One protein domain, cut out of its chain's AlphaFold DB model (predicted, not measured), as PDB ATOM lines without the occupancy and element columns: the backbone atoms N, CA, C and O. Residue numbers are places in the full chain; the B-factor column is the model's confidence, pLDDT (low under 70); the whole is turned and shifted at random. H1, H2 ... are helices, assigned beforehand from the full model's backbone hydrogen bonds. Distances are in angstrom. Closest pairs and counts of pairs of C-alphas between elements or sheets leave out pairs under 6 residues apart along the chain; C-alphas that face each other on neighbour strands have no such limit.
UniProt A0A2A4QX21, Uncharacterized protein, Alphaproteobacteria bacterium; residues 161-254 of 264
ATOM      1  N   LEU A 161     -32.173 -27.373 -44.052       94.19
ATOM      2  CA  LEU A 161     -32.166 -25.965 -43.642       94.19
ATOM      3  C   LEU A 161     -32.278 -25.027 -44.847       94.19
ATOM      4  O   LEU A 161     -33.015 -24.035 -44.802       94.19
ATOM      5  N   LYS A 162     -31.595 -25.334 -45.954       94.94
ATOM      6  CA  LYS A 162     -31.740 -24.573 -47.200       94.94
ATOM      7  C   LYS A 162     -33.144 -24.687 -47.780       94.94
ATOM      8  O   LYS A 162     -33.661 -23.686 -48.282       94.94
ATOM      9  N   LEU A 163     -33.783 -25.856 -47.700       94.25
ATOM     10  CA  LEU A 163     -35.166 -26.037 -48.159       94.25
ATOM     11  C   LEU A 163     -36.145 -25.175 -47.370       94.25
ATOM     12  O   LEU A 163     -36.937 -24.452 -47.979       94.25
ATOM     13  N   VAL A 164     -36.047 -25.192 -46.039       94.94
ATOM     14  CA  VAL A 164     -36.862 -24.341 -45.166       94.94
ATOM     15  C   VAL A 164     -36.658 -22.866 -45.513       94.94
ATOM     16  O   VAL A 164     -37.629 -22.164 -45.790       94.94
ATOM     17  N   ASN A 165     -35.412 -22.396 -45.613       94.00
ATOM     18  CA  ASN A 165     -35.129 -20.996 -45.946       94.00
ATOM     19  C   ASN A 165     -35.615 -20.595 -47.348       94.00
ATOM     20  O   ASN A 165     -36.123 -19.488 -47.552       94.00
ATOM     21  N   THR A 166     -35.489 -21.494 -48.327       93.81
ATOM     22  CA  THR A 166     -35.959 -21.268 -49.700       93.81
ATOM     23  C   THR A 166     -37.481 -21.161 -49.740       93.81
ATOM     24  O   THR A 166     -38.023 -20.262 -50.392       93.81
ATOM     25  N   HIS A 167     -38.177 -22.047 -49.025       93.62
ATOM     26  CA  HIS A 167     -39.630 -22.020 -48.920       93.62
ATOM     27  C   HIS A 167     -40.109 -20.764 -48.180       93.62
ATOM     28  O   HIS A 167     -40.936 -20.029 -48.718       93.62
ATOM     29  N   PHE A 168     -39.504 -20.437 -47.036       94.06
ATOM     30  CA  PHE A 168     -39.774 -19.209 -46.283       94.06
ATOM     31  C   PHE A 168     -39.604 -17.952 -47.145       94.06
ATOM     32  O   PHE A 168     -40.495 -17.109 -47.211       94.06
ATOM     33  N   THR A 169     -38.501 -17.850 -47.891       94.19
ATOM     34  CA  THR A 169     -38.262 -16.721 -48.806       94.19
ATOM     35  C   THR A 169     -39.367 -16.611 -49.860       94.19
ATOM     36  O   THR A 169     -39.785 -15.507 -50.223       94.19
ATOM     37  N   ARG A 170     -39.876 -17.744 -50.360       92.94
ATOM     38  CA  ARG A 170     -40.987 -17.772 -51.319       92.94
ATOM     39  C   ARG A 170     -42.305 -17.350 -50.676       92.94
ATOM     40  O   ARG A 170     -43.034 -16.571 -51.292       92.94
ATOM     41  N   MET A 171     -42.592 -17.804 -49.458       93.19
ATOM     42  CA  MET A 171     -43.756 -17.366 -48.684       93.19
ATOM     43  C   MET A 171     -43.706 -15.858 -48.438       93.19
ATOM     44  O   MET A 171     -44.643 -15.154 -48.804       93.19
ATOM     45  N   LYS A 172     -42.576 -15.338 -47.952       93.75
ATOM     46  CA  LYS A 172     -42.356 -13.905 -47.723       93.75
ATOM     47  C   LYS A 172     -42.578 -13.071 -48.984       93.75
ATOM     48  O   LYS A 172     -43.371 -12.136 -48.975       93.75
ATOM     49  N   ARG A 173     -41.960 -13.453 -50.107       93.06
ATOM     50  CA  ARG A 173     -42.183 -12.781 -51.404       93.06
ATOM     51  C   ARG A 173     -43.646 -12.831 -51.840       93.06
ATOM     52  O   ARG A 173     -44.125 -11.895 -52.469       93.06
ATOM     53  N   THR A 174     -44.346 -13.924 -51.548       91.38
ATOM     54  CA  THR A 174     -45.772 -14.057 -51.869       91.38
ATOM     55  C   THR A 174     -46.607 -13.103 -51.015       91.38
ATOM     56  O   THR A 174     -47.422 -12.371 -51.570       91.38
ATOM     57  N   ALA A 175     -46.348 -13.036 -49.707       89.25
ATOM     58  CA  ALA A 175     -47.017 -12.117 -48.789       89.25
ATOM     59  C   ALA A 175     -46.792 -10.649 -49.186       89.25
ATOM     60  O   ALA A 175     -47.752  -9.900 -49.325       89.25
ATOM     61  N   GLN A 176     -45.549 -10.270 -49.498       89.62
ATOM     62  CA  GLN A 176     -45.196  -8.920 -49.955       89.62
ATOM     63  C   GLN A 176     -45.858  -8.540 -51.289       89.62
ATOM     64  O   GLN A 176     -46.233  -7.390 -51.490       89.62
ATOM     65  N   LYS A 177     -46.044  -9.492 -52.214       87.06
ATOM     66  CA  LYS A 177     -46.788  -9.240 -53.464       87.06
ATOM     67  C   LYS A 177     -48.269  -8.969 -53.220       87.06
ATOM     68  O   LYS A 177     -48.873  -8.216 -53.983       87.06
ATOM     69  N   ILE A 178     -48.857  -9.626 -52.225       86.19
ATOM     70  CA  ILE A 178     -50.257  -9.418 -51.852       86.19
ATOM     71  C   ILE A 178     -50.404  -8.072 -51.143       86.19
ATOM     72  O   ILE A 178     -51.223  -7.263 -51.567       86.19
ATOM     73  N   GLU A 179     -49.561  -7.804 -50.144       86.12
ATOM     74  CA  GLU A 179     -49.554  -6.550 -49.383       86.12
ATOM     75  C   GLU A 179     -49.312  -5.331 -50.291       86.12
ATOM     76  O   GLU A 179     -50.126  -4.413 -50.315       86.12
ATOM     77  N   GLY A 180     -48.301  -5.385 -51.161       85.06
ATOM     78  CA  GLY A 180     -47.995  -4.318 -52.117       85.06
ATOM     79  C   GLY A 180     -48.962  -4.215 -53.306       85.06
ATOM     80  O   GLY A 180     -48.671  -3.517 -54.279       85.06
ATOM     81  N   GLY A 181     -50.080  -4.953 -53.302       82.88
ATOM     82  CA  GLY A 181     -51.116  -4.883 -54.335       82.88
ATOM     83  C   GLY A 181     -50.699  -5.398 -55.720       82.88
ATOM     84  O   GLY A 181     -51.389  -5.135 -56.707       82.88
ATOM     85  N   GLN A 182     -49.592  -6.137 -55.832       84.56
ATOM     86  CA  GLN A 182     -49.136  -6.758 -57.086       84.56
ATOM     87  C   GLN A 182     -49.923  -8.034 -57.428       84.56
ATOM     88  O   GLN A 182     -49.904  -8.498 -58.569       84.56
ATOM     89  N   MET A 183     -50.630  -8.599 -56.448       84.25
ATOM     90  CA  MET A 183     -51.480  -9.775 -56.593       84.25
ATOM     91  C   MET A 183     -52.883  -9.469 -56.067       84.25
ATOM     92  O   MET A 183     -53.149  -9.580 -54.877       84.25
ATOM     93  N   LYS A 184     -53.782  -9.075 -56.975       78.25
ATOM     94  CA  LYS A 184     -55.103  -8.513 -56.630       78.25
ATOM     95  C   LYS A 184     -56.257  -9.502 -56.740       78.25
ATOM     96  O   LYS A 184     -57.379  -9.181 -56.375       78.25
ATOM     97  N   SER A 185     -56.026 -10.682 -57.316       81.75
ATOM     98  CA  SER A 185     -57.100 -11.648 -57.569       81.75
ATOM     99  C   SER A 185     -56.723 -13.063 -57.159       81.75
ATOM    100  O   SER A 185     -55.597 -13.520 -57.383       81.75
ATOM    101  N   LYS A 186     -57.721 -13.812 -56.680       81.06
ATOM    102  CA  LYS A 186     -57.606 -15.248 -56.388       81.06
ATOM    103  C   LYS A 186     -57.062 -16.035 -57.584       81.06
ATOM    104  O   LYS A 186     -56.226 -16.914 -57.417       81.06
ATOM    105  N   ARG A 187     -57.461 -15.667 -58.808       82.62
ATOM    106  CA  ARG A 187     -56.986 -16.307 -60.044       82.62
ATOM    107  C   ARG A 187     -55.504 -16.038 -60.331       82.62
ATOM    108  O   ARG A 187     -54.845 -16.884 -60.932       82.62
ATOM    109  N   GLN A 188     -54.972 -14.866 -59.980       82.75
ATOM    110  CA  GLN A 188     -53.530 -14.593 -60.082       82.75
ATOM    111  C   GLN A 188     -52.753 -15.419 -59.058       82.75
ATOM    112  O   GLN A 188     -51.761 -16.046 -59.427       82.75
ATOM    113  N   TYR A 189     -53.247 -15.485 -57.821       83.62
ATOM    114  CA  TYR A 189     -52.642 -16.291 -56.765       83.62
ATOM    115  C   TYR A 189     -52.624 -17.783 -57.119       83.62
ATOM    116  O   TYR A 189     -51.569 -18.408 -57.147       83.62
ATOM    117  N   GLN A 190     -53.766 -18.343 -57.521       83.44
ATOM    118  CA  GLN A 190     -53.861 -19.739 -57.951       83.44
ATOM    119  C   GLN A 190     -52.924 -20.045 -59.122       83.44
ATOM    120  O   GLN A 190     -52.207 -21.039 -59.082       83.44
ATOM    121  N   ARG A 191     -52.860 -19.173 -60.139       84.31
ATOM    122  CA  ARG A 191     -51.913 -19.352 -61.251       84.31
ATOM    123  C   ARG A 191     -50.462 -19.339 -60.784       84.31
ATOM    124  O   ARG A 191     -49.666 -20.130 -61.276       84.31
ATOM    125  N   CYS A 192     -50.100 -18.470 -59.844       87.88
ATOM    126  CA  CYS A 192     -48.721 -18.405 -59.375       87.88
ATOM    127  C   CYS A 192     -48.333 -19.598 -58.484       87.88
ATOM    128  O   CYS A 192     -47.184 -20.044 -58.561       87.88
ATOM    129  N   LEU A 193     -49.285 -20.152 -57.719       85.69
ATOM    130  CA  LEU A 193     -49.136 -21.424 -57.002       85.69
ATOM    131  C   LEU A 193     -48.951 -22.599 -57.971       85.69
ATOM    132  O   LEU A 193     -47.991 -23.350 -57.828       85.69
ATOM    133  N   VAL A 194     -49.809 -22.712 -58.994       82.44
ATOM    134  CA  VAL A 194     -49.705 -23.751 -60.040       82.44
ATOM    135  C   VAL A 194     -48.351 -23.676 -60.752       82.44
ATOM    136  O   VAL A 194     -47.701 -24.695 -60.957       82.44
ATOM    137  N   ASN A 195     -47.867 -22.464 -61.031       83.19
ATOM    138  CA  ASN A 195     -46.558 -22.240 -61.646       83.19
ATOM    139  C   ASN A 195     -45.378 -22.352 -60.657       83.19
ATOM    140  O   ASN A 195     -44.250 -22.034 -61.026       83.19
ATOM    141  N   LYS A 196     -45.614 -22.721 -59.388       82.25
ATOM    142  CA  LYS A 196     -44.608 -22.821 -58.307       82.25
ATOM    143  C   LYS A 196     -43.772 -21.551 -58.070       82.25
ATOM    144  O   LYS A 196     -42.727 -21.597 -57.420       82.25
ATOM    145  N   THR A 197     -44.250 -20.399 -58.543       85.12
ATOM    146  CA  THR A 197     -43.613 -19.080 -58.351       85.12
ATOM    147  C   THR A 197     -44.017 -18.409 -57.040       85.12
ATOM    148  O   THR A 197     -43.345 -17.482 -56.587       85.12
ATOM    149  N   CYS A 198     -45.093 -18.896 -56.425       87.94
ATOM    150  CA  CYS A 198     -45.565 -18.523 -55.099       87.94
ATOM    151  C   CYS A 198     -45.514 -19.725 -54.154       87.94
ATOM    152  O   CYS A 198     -45.385 -20.869 -54.595       87.94
ATOM    153  N   ALA A 199     -45.634 -19.457 -52.860       89.12
ATOM    154  CA  ALA A 199     -45.903 -20.466 -51.844       89.12
ATOM    155  C   ALA A 199     -47.270 -20.194 -51.215       89.12
ATOM    156  O   ALA A 199     -47.763 -19.065 -51.270       89.12
ATOM    157  N   ILE A 200     -47.875 -21.227 -50.634       87.25
ATOM    158  CA  ILE A 200     -49.082 -21.049 -49.832       87.25
ATOM    159  C   ILE A 200     -48.696 -20.226 -48.602       87.25
ATOM    160  O   ILE A 200     -47.694 -20.518 -47.955       87.25
ATOM    161  N   ILE A 201     -49.472 -19.191 -48.301       87.88
ATOM    162  CA  ILE A 201     -49.307 -18.368 -47.103       87.88
ATOM    163  C   ILE A 201     -50.616 -18.344 -46.300       87.88
ATOM    164  O   ILE A 201     -51.682 -18.553 -46.890       87.88
ATOM    165  N   PRO A 202     -50.559 -18.084 -44.983       82.25
ATOM    166  CA  PRO A 202     -51.743 -17.870 -44.159       82.25
ATOM    167  C   PRO A 202     -52.524 -16.660 -44.681       82.25
ATOM    168  O   PRO A 202     -52.073 -15.521 -44.586       82.25
ATOM    169  N   LEU A 203     -53.692 -16.917 -45.263       77.81
ATOM    170  CA  LEU A 203     -54.655 -15.903 -45.683       77.81
ATOM    171  C   LEU A 203     -55.973 -16.140 -44.962       77.81
ATOM    172  O   LEU A 203     -56.320 -17.274 -44.626       77.81
ATOM    173  N   LEU A 204     -56.715 -15.059 -44.758       68.69
ATOM    174  CA  LEU A 204     -58.078 -15.133 -44.254       68.69
ATOM    175  C   LEU A 204     -58.982 -15.840 -45.280       68.69
ATOM    176  O   LEU A 204     -58.715 -15.773 -46.489       68.69
ATOM    177  N   PRO A 205     -60.038 -16.538 -44.831       67.06
ATOM    178  CA  PRO A 205     -61.019 -17.115 -45.738       67.06
ATOM    179  C   PRO A 205     -61.614 -16.049 -46.663       67.06
ATOM    180  O   PRO A 205     -61.842 -14.918 -46.259       67.06
ATOM    181  N   ALA A 206     -61.927 -16.424 -47.905       61.59
ATOM    182  CA  ALA A 206     -62.369 -15.481 -48.939       61.59
ATOM    183  C   ALA A 206     -63.715 -14.774 -48.663       61.59
ATOM    184  O   ALA A 206     -64.102 -13.920 -49.449       61.59
ATOM    185  N   HIS A 207     -64.442 -15.177 -47.620       58.91
ATOM    186  CA  HIS A 207     -65.705 -14.569 -47.184       58.91
ATOM    187  C   HIS A 207     -65.524 -13.615 -45.995       58.91
ATOM    188  O   HIS A 207     -66.510 -13.087 -45.498       58.91
ATOM    189  N   VAL A 208     -64.292 -13.454 -45.509       57.19
ATOM    190  CA  VAL A 208     -63.956 -12.564 -44.402       57.19
ATOM    191  C   VAL A 208     -63.290 -11.334 -45.007       57.19
ATOM    192  O   VAL A 208     -62.115 -11.386 -45.380       57.19
ATOM    193  N   GLU A 209     -64.046 -10.245 -45.148       54.41
ATOM    194  CA  GLU A 209     -63.478  -8.956 -45.542       54.41
ATOM    195  C   GLU A 209     -62.609  -8.419 -44.398       54.41
ATOM    196  O   GLU A 209     -62.897  -8.625 -43.217       54.41
ATOM    197  N   ALA A 210     -61.516  -7.722 -44.724       50.84
ATOM    198  CA  ALA A 210     -60.579  -7.210 -43.714       50.84
ATOM    199  C   ALA A 210     -61.234  -6.223 -42.722       50.84
ATOM    200  O   ALA A 210     -60.705  -5.998 -41.634       50.84
ATOM    201  N   GLU A 211     -62.367  -5.643 -43.119       43.00
ATOM    202  CA  GLU A 211     -63.188  -4.684 -42.378       43.00
ATOM    203  C   GLU A 211     -64.141  -5.362 -41.380       43.00
ATOM    204  O   GLU A 211     -64.446  -4.773 -40.346       43.00
ATOM    205  N   ASP A 212     -64.533  -6.615 -41.643       44.38
ATOM    206  CA  ASP A 212     -65.416  -7.422 -40.784       44.38
ATOM    207  C   ASP A 212     -64.664  -8.062 -39.605       44.38
ATOM    208  O   ASP A 212     -65.253  -8.690 -38.723       44.38
ATOM    209  N   ILE A 213     -63.340  -7.904 -39.576       47.47
ATOM    210  CA  ILE A 213     -62.491  -8.388 -38.496       47.47
ATOM    211  C   ILE A 213     -62.401  -7.299 -37.436       47.47
ATOM    212  O   ILE A 213     -61.597  -6.367 -37.543       47.47
ATOM    213  N   ASP A 214     -63.190  -7.451 -36.374       48.41
ATOM    214  CA  ASP A 214     -63.006  -6.664 -35.161       48.41
ATOM    215  C   ASP A 214     -61.543  -6.784 -34.700       48.41
ATOM    216  O   ASP A 214     -61.011  -7.871 -34.462       48.41
ATOM    217  N   ARG A 215     -60.861  -5.638 -34.588       49.81
ATOM    218  CA  ARG A 215     -59.459  -5.566 -34.158       49.81
ATOM    219  C   ARG A 215     -59.258  -6.068 -32.726       49.81
ATOM    220  O   ARG A 215     -58.115  -6.349 -32.374       49.81
ATOM    221  N   GLN A 216     -60.327  -6.153 -31.936       54.72
ATOM    222  CA  GLN A 216     -60.344  -6.682 -30.573       54.72
ATOM    223  C   GLN A 216     -60.866  -8.127 -30.488       54.72
ATOM    224  O   GLN A 216     -60.740  -8.740 -29.428       54.72
ATOM    225  N   SER A 217     -61.402  -8.692 -31.578       55.56
ATOM    226  CA  SER A 217     -61.827 -10.095 -31.605       55.56
ATOM    227  C   SER A 217     -60.617 -11.031 -31.618       55.56
ATOM    228  O   SER A 217     -59.612 -10.775 -32.283       55.56
ATOM    229  N   GLN A 218     -60.735 -12.145 -30.891       61.69
ATOM    230  CA  GLN A 218     -59.770 -13.248 -30.927       61.69
ATOM    231  C   GLN A 218     -59.809 -14.037 -32.246       61.69
ATOM    232  O   GLN A 218     -58.909 -14.837 -32.525       61.69
ATOM    233  N   ASP A 219     -60.811 -13.784 -33.088       60.38
ATOM    234  CA  ASP A 219     -60.995 -14.480 -34.350       60.38
ATOM    235  C   ASP A 219     -59.865 -14.158 -35.334       60.38
ATOM    236  O   ASP A 219     -59.510 -13.009 -35.604       60.38
ATOM    237  N   HIS A 220     -59.271 -15.217 -35.886       69.88
ATOM    238  CA  HIS A 220     -58.208 -15.158 -36.891       69.88
ATOM    239  C   HIS A 220     -56.936 -14.378 -36.497       69.88
ATOM    240  O   HIS A 220     -56.097 -14.124 -37.373       69.88
ATOM    241  N   ILE A 221     -56.733 -14.049 -35.208       74.94
ATOM    242  CA  ILE A 221     -55.502 -13.399 -34.719       74.94
ATOM    243  C   ILE A 221     -54.275 -14.198 -35.158       74.94
ATOM    244  O   ILE A 221     -53.353 -13.621 -35.725       74.94
ATOM    245  N   ALA A 222     -54.283 -15.523 -34.984       74.38
ATOM    246  CA  ALA A 222     -53.162 -16.381 -35.370       74.38
ATOM    247  C   ALA A 222     -52.804 -16.240 -36.861       74.38
ATOM    248  O   ALA A 222     -51.652 -15.974 -37.200       74.38
ATOM    249  N   THR A 223     -53.793 -16.329 -37.756       78.69
ATOM    250  CA  THR A 223     -53.594 -16.198 -39.209       78.69
ATOM    251  C   THR A 223     -53.055 -14.819 -39.584       78.69
ATOM    252  O   THR A 223     -52.129 -14.715 -40.390       78.69
ATOM    253  N   ARG A 224     -53.596 -13.750 -38.983       76.19
ATOM    254  CA  ARG A 224     -53.127 -12.375 -39.212       76.19
ATOM    255  C   ARG A 224     -51.700 -12.175 -38.712       76.19
ATOM    256  O   ARG A 224     -50.890 -11.600 -39.433       76.19
ATOM    257  N   THR A 225     -51.393 -12.659 -37.513       81.00
ATOM    258  CA  THR A 225     -50.054 -12.587 -36.922       81.00
ATOM    259  C   THR A 225     -49.040 -13.306 -37.803       81.00
ATOM    260  O   THR A 225     -48.017 -12.718 -38.140       81.00
ATOM    261  N   MET A 226     -49.344 -14.520 -38.274       82.88
ATOM    262  CA  MET A 226     -48.454 -15.253 -39.179       82.88
ATOM    263  C   MET A 226     -48.262 -14.531 -40.524       82.88
ATOM    264  O   MET A 226     -47.142 -14.472 -41.032       82.88
ATOM    265  N   PHE A 227     -49.324 -13.952 -41.103       85.88
ATOM    266  CA  PHE A 227     -49.214 -13.179 -42.347       85.88
ATOM    267  C   PHE A 227     -48.296 -11.965 -42.178       85.88
ATOM    268  O   PHE A 227     -47.373 -11.769 -42.967       85.88
ATOM    269  N   TRP A 228     -48.509 -11.159 -41.138       85.19
ATOM    270  CA  TRP A 228     -47.689  -9.972 -40.904       85.19
ATOM    271  C   TRP A 228     -46.264 -10.315 -40.487       85.19
ATOM    272  O   TRP A 228     -45.339  -9.615 -40.890       85.19
ATOM    273  N   SER A 229     -46.070 -11.421 -39.771       85.56
ATOM    274  CA  SER A 229     -44.745 -11.970 -39.491       85.56
ATOM    275  C   SER A 229     -44.008 -12.299 -40.799       85.56
ATOM    276  O   SER A 229     -42.853 -11.916 -40.963       85.56
ATOM    277  N   LEU A 230     -44.674 -12.883 -41.808       88.12
ATOM    278  CA  LEU A 230     -44.055 -13.124 -43.123       88.12
ATOM    279  C   LEU A 230     -43.638 -11.831 -43.832       88.12
ATOM    280  O   LEU A 230     -42.606 -11.809 -44.505       88.12
ATOM    281  N   VAL A 231     -44.439 -10.770 -43.721       86.81
ATOM    282  CA  VAL A 231     -44.152  -9.475 -44.355       86.81
ATOM    283  C   VAL A 231     -42.987  -8.775 -43.651       86.81
ATOM    284  O   VAL A 231     -42.024  -8.365 -44.310       86.81
ATOM    285  N   ASN A 232     -43.062  -8.676 -42.325       87.12
ATOM    286  CA  ASN A 232     -42.230  -7.788 -41.518       87.12
ATOM    287  C   ASN A 232     -40.946  -8.458 -41.021       87.12
ATOM    288  O   ASN A 232     -39.891  -7.817 -41.007       87.12
ATOM    289  N   ASP A 233     -40.984  -9.742 -40.665       86.81
ATOM    290  CA  ASP A 233     -39.876 -10.348 -39.931       86.81
ATOM    291  C   ASP A 233     -38.715 -10.714 -40.861       86.81
ATOM    292  O   ASP A 233     -38.909 -11.279 -41.946       86.81
ATOM    293  N   PRO A 234     -37.460 -10.408 -40.482       85.50
ATOM    294  CA  PRO A 234     -36.293 -10.710 -41.306       85.50
ATOM    295  C   PRO A 234     -35.934 -12.203 -41.310       85.50
ATOM    296  O   PRO A 234     -35.209 -12.648 -42.198       85.50
ATOM    297  N   LYS A 235     -36.415 -12.964 -40.323       89.94
ATOM    298  CA  LYS A 235     -36.103 -14.379 -40.099       89.94
ATOM    299  C   LYS A 235     -37.387 -15.173 -39.871       89.94
ATOM    300  O   LYS A 235     -38.446 -14.594 -39.664       89.94
ATOM    301  N   ILE A 236     -37.261 -16.495 -39.904       91.06
ATOM    302  CA  ILE A 236     -38.356 -17.413 -39.593       91.06
ATOM    303  C   ILE A 236     -38.694 -17.265 -38.110       91.06
ATOM    304  O   ILE A 236     -37.854 -17.546 -37.254       91.06
ATOM    305  N   SER A 237     -39.905 -16.803 -37.827       89.62
ATOM    306  CA  SER A 237     -40.462 -16.743 -36.479       89.62
ATOM    307  C   SER A 237     -41.023 -18.110 -36.055       89.62
ATOM    308  O   SER A 237     -41.304 -18.959 -36.914       89.62
ATOM    309  N   PRO A 238     -41.216 -18.348 -34.747       86.88
ATOM    310  CA  PRO A 238     -41.885 -19.548 -34.248       86.88
ATOM    311  C   PRO A 238     -43.259 -19.784 -34.887       86.88
ATOM    312  O   PRO A 238     -43.587 -20.910 -35.255       86.88
ATOM    313  N   GLU A 239     -44.034 -18.718 -35.081       85.62
ATOM    314  CA  GLU A 239     -45.384 -18.756 -35.642       85.62
ATOM    315  C   GLU A 239     -45.371 -19.171 -37.117       85.62
ATOM    316  O   GLU A 239     -46.224 -19.937 -37.561       85.62
ATOM    317  N   ILE A 240     -44.382 -18.709 -37.886       88.25
ATOM    318  CA  ILE A 240     -44.210 -19.124 -39.284       88.25
ATOM    319  C   ILE A 240     -43.723 -20.568 -39.364       88.25
ATOM    320  O   ILE A 240     -44.149 -21.311 -40.248       88.25
ATOM    321  N   CYS A 241     -42.853 -20.979 -38.440       91.19
ATOM    322  CA  CYS A 241     -42.364 -22.350 -38.382       91.19
ATOM    323  C   CYS A 241     -43.502 -23.355 -38.151       91.19
ATOM    324  O   CYS A 241     -43.507 -24.416 -38.769       91.19
ATOM    325  N   GLU A 242     -44.512 -22.998 -37.348       88.56
ATOM    326  CA  GLU A 242     -45.727 -23.807 -37.153       88.56
ATOM    327  C   GLU A 242     -46.556 -23.996 -38.430       88.56
ATOM    328  O   GLU A 242     -47.221 -25.017 -38.592       88.56
ATOM    329  N   PHE A 243     -46.498 -23.045 -39.364       88.19
ATOM    330  CA  PHE A 243     -47.186 -23.151 -40.653       88.19
ATOM    331  C   PHE A 243     -46.421 -24.020 -41.670       88.19
ATOM    332  O   PHE A 243     -46.941 -24.363 -42.730       88.19
ATOM    333  N   MET A 244     -45.171 -24.377 -41.372       92.62
ATOM    334  CA  MET A 244     -44.282 -25.106 -42.268       92.62
ATOM    335  C   MET A 244     -43.957 -26.487 -41.693       92.62
ATOM    336  O   MET A 244     -43.086 -26.602 -40.836       92.62
ATOM    337  N   ASP A 245     -44.568 -27.551 -42.225       93.69
ATOM    338  CA  ASP A 245     -44.379 -28.921 -41.710       93.69
ATOM    339  C   ASP A 245     -42.907 -29.331 -41.556       93.69
ATOM    340  O   ASP A 245     -42.520 -29.872 -40.521       93.69
ATOM    341  N   LEU A 246     -42.066 -29.011 -42.546       95.25
ATOM    342  CA  LEU A 246     -40.630 -29.279 -42.475       95.25
ATOM    343  C   LEU A 246     -39.946 -28.455 -41.374       95.25
ATOM    344  O   LEU A 246     -39.104 -28.989 -40.664       95.25
ATOM    345  N   CYS A 247     -40.296 -27.175 -41.208       95.12
ATOM    346  CA  CYS A 247     -39.710 -26.348 -40.150       95.12
ATOM    347  C   CYS A 247     -40.072 -26.894 -38.770       95.12
ATOM    348  O   CYS A 247     -39.190 -27.101 -37.940       95.12
ATOM    349  N   ARG A 248     -41.359 -27.188 -38.556       94.25
ATOM    350  CA  ARG A 248     -41.867 -27.760 -37.309       94.25
ATOM    351  C   ARG A 248     -41.175 -29.076 -36.971       94.25
ATOM    352  O   ARG A 248     -40.658 -29.211 -35.868       94.25
ATOM    353  N   ALA A 249     -41.077 -29.992 -37.934       94.81
ATOM    354  CA  ALA A 249     -40.366 -31.252 -37.744       94.81
ATOM    355  C   ALA A 249     -38.887 -31.031 -37.383       94.81
ATOM    356  O   ALA A 249     -38.390 -31.601 -36.421       94.81
ATOM    357  N   LEU A 250     -38.173 -30.165 -38.109       95.00
ATOM    358  CA  LEU A 250     -36.758 -29.897 -37.827       95.00
ATOM    359  C   LEU A 250     -36.532 -29.206 -36.480       95.00
ATOM    360  O   LEU A 250     -35.509 -29.443 -35.843       95.00
ATOM    361  N   ARG A 251     -37.465 -28.357 -36.042       94.31
ATOM    362  CA  ARG A 251     -37.440 -27.765 -34.705       94.31
ATOM    363  C   ARG A 251     -37.644 -28.834 -33.636       94.31
ATOM    364  O   ARG A 251     -36.891 -28.872 -32.675       94.31
ATOM    365  N   ASP A 252     -38.637 -29.702 -33.802       92.19
ATOM    366  CA  ASP A 252     -38.950 -30.748 -32.822       92.19
ATOM    367  C   ASP A 252     -37.845 -31.824 -32.738       92.19
ATOM    368  O   ASP A 252     -37.718 -32.509 -31.724       92.19
ATOM    369  N   LEU A 253     -37.012 -31.927 -33.777       91.62
ATOM    370  CA  LEU A 253     -35.790 -32.737 -33.817       91.62
ATOM    371  C   LEU A 253     -34.537 -32.016 -33.282       91.62
ATOM    372  O   LEU A 253     -33.450 -32.588 -33.360       91.62
ATOM    373  N   ASP A 254     -34.657 -30.777 -32.792       91.00
ATOM    374  CA  ASP A 254     -33.543 -29.901 -32.389       91.00
ATOM    375  C   ASP A 254     -32.497 -29.650 -33.502       91.00
ATOM    376  O   ASP A 254     -31.359 -29.257 -33.247       91.00
TER     377      ASP A 254
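AT A GLANCE: This is residues 161 to 254 of the 264 residues of an uncharacterized protein of Alphaproteobacteria bacterium (UniProt A0A2A4QX21). One long helix, H1, has the short helices H3, H4 and H5 in a row along one side and H2 on the other, folded back near it; a long loop leads from H2 to H3, and residues 214 to 219 stick out. The printed part has 94 residues, of which 53 are in five named helices, in the order H1, H2, H3, H4, H5 along the chain, with no named strand; the class is all helix. The whole is compact, radius of gyration of the C-alphas 13.8 A, spanning 40 by 34 by 20 A.

HOW THE PARTS SIT: H1, residues 161 to 179, touches H3, residues 221 to 232, about perpendicular at 82 degrees, through 171 to 179 and 227 to 231 alone; the closest C-alphas, Lys 172 and Leu 230, are 5.0 A apart. H3 touches H4, residues 238 to 242, at Met 226 and Ile 240, C-alphas 5.7 A apart. H4 and H5, residues 245 to 252, only just touch, only at the corner, with 3 pairs of C-alphas within 8 A, the closest being Cys 241 and Cys 247, 5.1 A. H2, residues 186 to 194, is near H1. Every O i to N i+4 pair is within hydrogen-bond range in H1 to H5.

IN THESE COORDINATES: H1 runs 26.7 A from C-alpha 161 at (-32.166, -25.965, -43.642); H3 runs 15.9 A, H2 12.2 A, H5 10.6 A to C-alpha 252 at (-38.950, -30.748, -32.822), and H4 6.4 A.

THE WHOLE: The printed part has no cut. The H2 to H3 link is long, and residues 204 to 220 have pLDDT under 70.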